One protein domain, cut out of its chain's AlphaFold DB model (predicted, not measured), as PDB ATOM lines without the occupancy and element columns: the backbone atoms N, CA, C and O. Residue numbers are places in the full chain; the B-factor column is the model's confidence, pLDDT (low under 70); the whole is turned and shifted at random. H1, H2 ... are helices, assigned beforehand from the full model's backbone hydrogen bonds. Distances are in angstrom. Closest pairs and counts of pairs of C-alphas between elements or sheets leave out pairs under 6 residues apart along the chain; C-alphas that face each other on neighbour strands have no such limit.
ATOM      1  N   ASN A 290      39.901  18.084  23.201       76.94
ATOM      2  CA  ASN A 290      39.187  17.136  22.347       76.94
ATOM      3  C   ASN A 290      39.395  17.491  20.871       76.94
ATOM      4  O   ASN A 290      39.093  18.604  20.445       76.94
ATOM      5  N   LEU A 291      39.918  16.539  20.094       82.62
ATOM      6  CA  LEU A 291      40.103  16.672  18.650       82.62
ATOM      7  C   LEU A 291      39.104  15.770  17.926       82.62
ATOM      8  O   LEU A 291      39.170  14.546  18.036       82.62
ATOM      9  N   GLU A 292      38.196  16.376  17.165       84.44
ATOM     10  CA  GLU A 292      37.161  15.656  16.425       84.44
ATOM     11  C   GLU A 292      37.515  15.540  14.940       84.44
ATOM     12  O   GLU A 292      37.628  16.534  14.220       84.44
ATOM     13  N   ILE A 293      37.670  14.302  14.469       86.75
ATOM     14  CA  ILE A 293      37.969  13.998  13.068       86.75
ATOM     15  C   ILE A 293      36.673  13.572  12.380       86.75
ATOM     16  O   ILE A 293      36.074  12.562  12.745       86.75
ATOM     17  N   HIS A 294      36.262  14.337  11.372       86.06
ATOM     18  CA  HIS A 294      35.043  14.094  10.606       86.06
ATOM     19  C   HIS A 294      35.368  13.453   9.253       86.06
ATOM     20  O   HIS A 294      36.337  13.832   8.594       86.06
ATOM     21  N   GLY A 295      34.557  12.486   8.833       88.06
ATOM     22  CA  GLY A 295      34.713  11.804   7.550       88.06
ATOM     23  C   GLY A 295      33.682  10.695   7.360       88.06
ATOM     24  O   GLY A 295      33.030  10.272   8.312       88.06
ATOM     25  N   GLU A 296      33.535  10.234   6.122       88.19
ATOM     26  CA  GLU A 296      32.515   9.244   5.752       88.19
ATOM     27  C   GLU A 296      32.984   7.794   5.966       88.19
ATOM     28  O   GLU A 296      32.174   6.916   6.254       88.19
ATOM     29  N   ASP A 297      34.294   7.534   5.871       89.38
ATOM     30  CA  ASP A 297      34.867   6.192   6.019       89.38
ATOM     31  C   ASP A 297      35.544   5.982   7.381       89.38
ATOM     32  O   ASP A 297      36.608   6.535   7.680       89.38
ATOM     33  N   LEU A 298      34.968   5.082   8.181       84.81
ATOM     34  CA  LEU A 298      35.487   4.684   9.490       84.81
ATOM     35  C   LEU A 298      36.893   4.072   9.427       84.81
ATOM     36  O   LEU A 298      37.662   4.218  10.381       84.81
ATOM     37  N   LYS A 299      37.257   3.375   8.338       85.06
ATOM     38  CA  LYS A 299      38.604   2.793   8.210       85.06
ATOM     39  C   LYS A 299      39.642   3.895   8.055       85.06
ATOM     40  O   LYS A 299      40.612   3.913   8.812       85.06
ATOM     41  N   THR A 300      39.393   4.836   7.151       86.62
ATOM     42  CA  THR A 300      40.242   6.011   6.948       86.62
ATOM     43  C   THR A 300      40.357   6.849   8.224       86.62
ATOM     44  O   THR A 300      41.469   7.166   8.644       86.62
ATOM     45  N   LEU A 301      39.242   7.125   8.912       88.44
ATOM     46  CA  LEU A 301      39.250   7.852  10.189       88.44
ATOM     47  C   LEU A 301      40.079   7.146  11.272       88.44
ATOM     48  O   LEU A 301      40.848   7.790  11.984       88.44
ATOM     49  N   SER A 302      39.978   5.816  11.368       84.94
ATOM     50  CA  SER A 302      40.761   5.006  12.309       84.94
ATOM     51  C   SER A 302      42.267   5.099  12.030       84.94
ATOM     52  O   SER A 302      43.049   5.248  12.971       84.94
ATOM     53  N   THR A 303      42.679   5.069  10.759       88.06
ATOM     54  CA  THR A 303      44.089   5.223  10.362       88.06
ATOM     55  C   THR A 303      44.612   6.629  10.643       88.06
ATOM     56  O   THR A 303      45.715   6.777  11.169       88.06
ATOM     57  N   ILE A 304      43.822   7.664  10.340       89.06
ATOM     58  CA  ILE A 304      44.196   9.058  10.614       89.06
ATOM     59  C   ILE A 304      44.338   9.282  12.123       89.06
ATOM     60  O   ILE A 304      45.353   9.826  12.554       89.06
ATOM     61  N   GLY A 305      43.376   8.817  12.926       87.94
ATOM     62  CA  GLY A 305      43.422   8.938  14.385       87.94
ATOM     63  C   GLY A 305      44.655   8.266  14.993       87.94
ATOM     64  O   GLY A 305      45.324   8.859  15.838       87.94
ATOM     65  N   LYS A 306      45.023   7.071  14.509       87.38
ATOM     66  CA  LYS A 306      46.240   6.376  14.958       87.38
ATOM     67  C   LYS A 306      47.512   7.153  14.598       87.38
ATOM     68  O   LYS A 306      48.330   7.419  15.472       87.38
ATOM     69  N   ASN A 307      47.630   7.601  13.347       88.69
ATOM     70  CA  ASN A 307      48.773   8.401  12.898       88.69
ATOM     71  C   ASN A 307      48.914   9.725  13.668       88.69
ATOM     72  O   ASN A 307      50.031  10.184  13.903       88.69
ATOM     73  N   LEU A 308      47.795  10.355  14.039       88.62
ATOM     74  CA  LEU A 308      47.789  11.575  14.844       88.62
ATOM     75  C   LEU A 308      48.352  11.305  16.246       88.62
ATOM     76  O   LEU A 308      49.240  12.025  16.692       88.62
ATOM     77  N   ILE A 309      47.877  10.250  16.912       85.50
ATOM     78  CA  ILE A 309      48.348   9.863  18.248       85.50
ATOM     79  C   ILE A 309      49.838   9.534  18.227       85.50
ATOM     80  O   ILE A 309      50.571  10.014  19.087       85.50
ATOM     81  N   ASP A 310      50.304   8.776  17.236       86.50
ATOM     82  CA  ASP A 310      51.717   8.403  17.130       86.50
ATOM     83  C   ASP A 310      52.619   9.634  16.938       86.50
ATOM     84  O   ASP A 310      53.688   9.729  17.545       86.50
ATOM     85  N   LYS A 311      52.169  10.631  16.161       87.12
ATOM     86  CA  LYS A 311      52.870  11.919  16.036       87.12
ATOM     87  C   LYS A 311      52.869  12.711  17.343       87.12
ATOM     88  O   LYS A 311      53.918  13.210  17.737       87.12
ATOM     89  N   LEU A 312      51.727  12.802  18.023       86.50
ATOM     90  CA  LEU A 312      51.609  13.532  19.290       86.50
ATOM     91  C   LEU A 312      52.458  12.898  20.403       86.50
ATOM     92  O   LEU A 312      53.096  13.622  21.165       86.50
ATOM     93  N   LYS A 313      52.539  11.561  20.449       82.75
ATOM     94  CA  LYS A 313      53.445  10.832  21.351       82.75
ATOM     95  C   LYS A 313      54.911  11.161  21.074       82.75
ATOM     96  O   LYS A 313      55.685  11.329  22.012       82.75
ATOM     97  N   LYS A 314      55.296  11.259  19.797       87.31
ATOM     98  CA  LYS A 314      56.684  11.519  19.391       87.31
ATOM     99  C   LYS A 314      57.172  12.914  19.794       87.31
ATOM    100  O   LYS A 314      58.323  13.051  20.190       87.31
ATOM    101  N   GLU A 315      56.305  13.919  19.711       85.81
ATOM    102  CA  GLU A 315      56.631  15.311  20.057       85.81
ATOM    103  C   GLU A 315      56.541  15.597  21.576       85.81
ATOM    104  O   GLU A 315      56.881  16.692  22.008       85.81
ATOM    105  N   GLN A 316      56.088  14.634  22.398       78.12
ATOM    106  CA  GLN A 316      55.913  14.763  23.861       78.12
ATOM    107  C   GLN A 316      55.062  15.970  24.308       78.12
ATOM    108  O   GLN A 316      55.208  16.476  25.417       78.12
ATOM    109  N   VAL A 317      54.143  16.426  23.455       76.69
ATOM    110  CA  VAL A 317      53.332  17.631  23.715       76.69
ATOM    111  C   VAL A 317      52.127  17.341  24.623       76.69
ATOM    112  O   VAL A 317      51.563  18.268  25.196       76.69
ATOM    113  N   ALA A 318      51.715  16.076  24.769       73.88
ATOM    114  CA  ALA A 318      50.500  15.705  25.492       73.88
ATOM    115  C   ALA A 318      50.642  14.396  26.284       73.88
ATOM    116  O   ALA A 318      51.309  13.454  25.851       73.88
ATOM    117  N   THR A 319      49.951  14.332  27.420       70.88
ATOM    118  CA  THR A 319      49.790  13.146  28.274       70.88
ATOM    119  C   THR A 319      48.399  12.533  28.084       70.88
ATOM    120  O   THR A 319      47.475  13.221  27.657       70.88
ATOM    121  N   ASP A 320      48.240  11.239  28.381       68.25
ATOM    122  CA  ASP A 320      46.944  10.531  28.388       68.25
ATOM    123  C   ASP A 320      46.144  10.596  27.062       68.25
ATOM    124  O   ASP A 320      44.926  10.771  27.037       68.25
ATOM    125  N   LEU A 321      46.832  10.421  25.924       74.06
ATOM    126  CA  LEU A 321      46.231  10.417  24.579       74.06
ATOM    127  C   LEU A 321      45.244   9.250  24.377       74.06
ATOM    128  O   LEU A 321      45.609   8.084  24.545       74.06
ATOM    129  N   ARG A 322      44.014   9.548  23.924       70.50
ATOM    130  CA  ARG A 322      42.945   8.556  23.686       70.50
ATOM    131  C   ARG A 322      42.445   8.572  22.240       70.50
ATOM    132  O   ARG A 322      42.290   9.632  21.641       70.50
ATOM    133  N   ASN A 323      42.127   7.388  21.711       76.50
ATOM    134  CA  ASN A 323      41.399   7.215  20.451       76.50
ATOM    135  C   ASN A 323      39.992   6.670  20.726       76.50
ATOM    136  O   ASN A 323      39.863   5.577  21.275       76.50
ATOM    137  N   SER A 324      38.950   7.382  20.300       68.88
ATOM    138  CA  SER A 324      37.552   6.952  20.461       68.88
ATOM    139  C   SER A 324      37.141   5.813  19.517       68.88
ATOM    140  O   SER A 324      36.182   5.091  19.790       68.88
ATOM    141  N   LEU A 325      37.847   5.626  18.395       66.50
ATOM    142  CA  LEU A 325      37.520   4.594  17.401       66.50
ATOM    143  C   LEU A 325      38.140   3.227  17.714       66.50
ATOM    144  O   LEU A 325      37.622   2.213  17.245       66.50
ATOM    145  N   GLU A 326      39.207   3.172  18.516       58.47
ATOM    146  CA  GLU A 326      39.733   1.893  19.020       58.47
ATOM    147  C   GLU A 326      38.741   1.218  19.967       58.47
ATOM    148  O   GLU A 326      38.549   0.009  19.886       58.47
ATOM    149  N   THR A 327      38.046   1.995  20.796       48.53
ATOM    150  CA  THR A 327      37.025   1.498  21.727       48.53
ATOM    151  C   THR A 327      35.757   1.019  21.019       48.53
ATOM    152  O   THR A 327      35.109   0.084  21.482       48.53
ATOM    153  N   LYS A 328      35.391   1.610  19.873       40.69
ATOM    154  CA  LYS A 328      34.129   1.295  19.172       40.69
ATOM    155  C   LYS A 328      34.194   0.066  18.260       40.69
ATOM    156  O   LYS A 328      33.171  -0.579  18.051       40.69
ATOM    157  N   LYS A 329      35.374  -0.289  17.736       36.62
ATOM    158  CA  LYS A 329      35.565  -1.459  16.850       36.62
ATOM    159  C   LYS A 329      35.341  -2.819  17.526       36.62
ATOM    160  O   LYS A 329      35.357  -3.822  16.826       36.62
ATOM    161  N   MET A 330      35.154  -2.865  18.846       37.50
ATOM    162  CA  MET A 330      34.985  -4.117  19.601       37.50
ATOM    163  C   MET A 330      33.557  -4.342  20.119       37.50
ATOM    164  O   MET A 330      33.298  -5.387  20.707       37.50
ATOM    165  N   ASN A 331      32.636  -3.406  19.852       30.92
ATOM    166  CA  ASN A 331      31.207  -3.515  20.183       30.92
ATOM    167  C   ASN A 331      30.319  -3.745  18.939       30.92
ATOM    168  O   ASN A 331      29.111  -3.511  18.995       30.92
ATOM    169  N   MET A 332      30.914  -4.160  17.817       27.92
ATOM    170  CA  MET A 332      30.232  -4.579  16.586       27.92
ATOM    171  C   MET A 332      30.609  -6.016  16.253       27.92
ATOM    172  O   MET A 332      31.801  -6.351  16.429       27.92
TER     173      MET A 332
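Overview. This is residues 290 to 332 of the 332 residues of the protein "RND transporter, hydrophobe/amphiphile efflux-1/heavy metal efflux family, permease protein" of Leptospira interrogans serovar Bataviae str. HAI135 (UniProt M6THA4). Picture one long helix, H1, that makes most of the length, with the chain folding back from its far end through residues 315 to 323 to a short helix, H2, near the first half of H1. Before H1, the stretch of residues 290 to 297 begins well off to one side of H1 and comes in to the first end of H1, where it turns into the helix. You have 43 printed residues with two named helices, H1 then H2 along the chain, and no named strand: the class is all helix. The whole is only just compact, close to loose, with a radius of gyration of the C-alphas of 11.0 A, and its elongated outline spans 32 by 19 by 16 A.

Arrangement. Start with H1, residues 298 to 314, where every O i to N i+4 pair is within hydrogen-bond range. Go on to H2, residues 324 to 328, where 0 of 1 such pairs is within range, beside 1 of 2 O i to N i+3 pairs. H1 and H2 only just touch, with 3 pairs of C-alphas within 8 A. H1 touches H2 with residues 302 to 305 alone; the closest C-alphas of the two helices are those of Ser 302 and Leu 325, 6.0 A apart. The centres of the two helices are 11.7 A apart.

Along the chain. Find C-alpha 290 at (39.187, 17.136, 22.347), where the printed part begins. H1 begins at C-alpha 298, at (35.487, 4.684, 9.490), and runs 24.4 A to C-alpha 314, at (56.684, 11.519, 19.391). H2 runs 6.7 A from C-alpha 324 to C-alpha 328, at (34.129, 1.295, 19.172).

Size, cuts and confidence. The C-alphas of Glu 315 and Met 332, the chain's last residue, are the two farthest apart, at 33.2 A. The printed part has no cut, and the link from H1 to H2, 9 residues, is short. Mean pLDDT of the printed part is 75.5; look for values under 70 at residue 320 and residues 324 to 332.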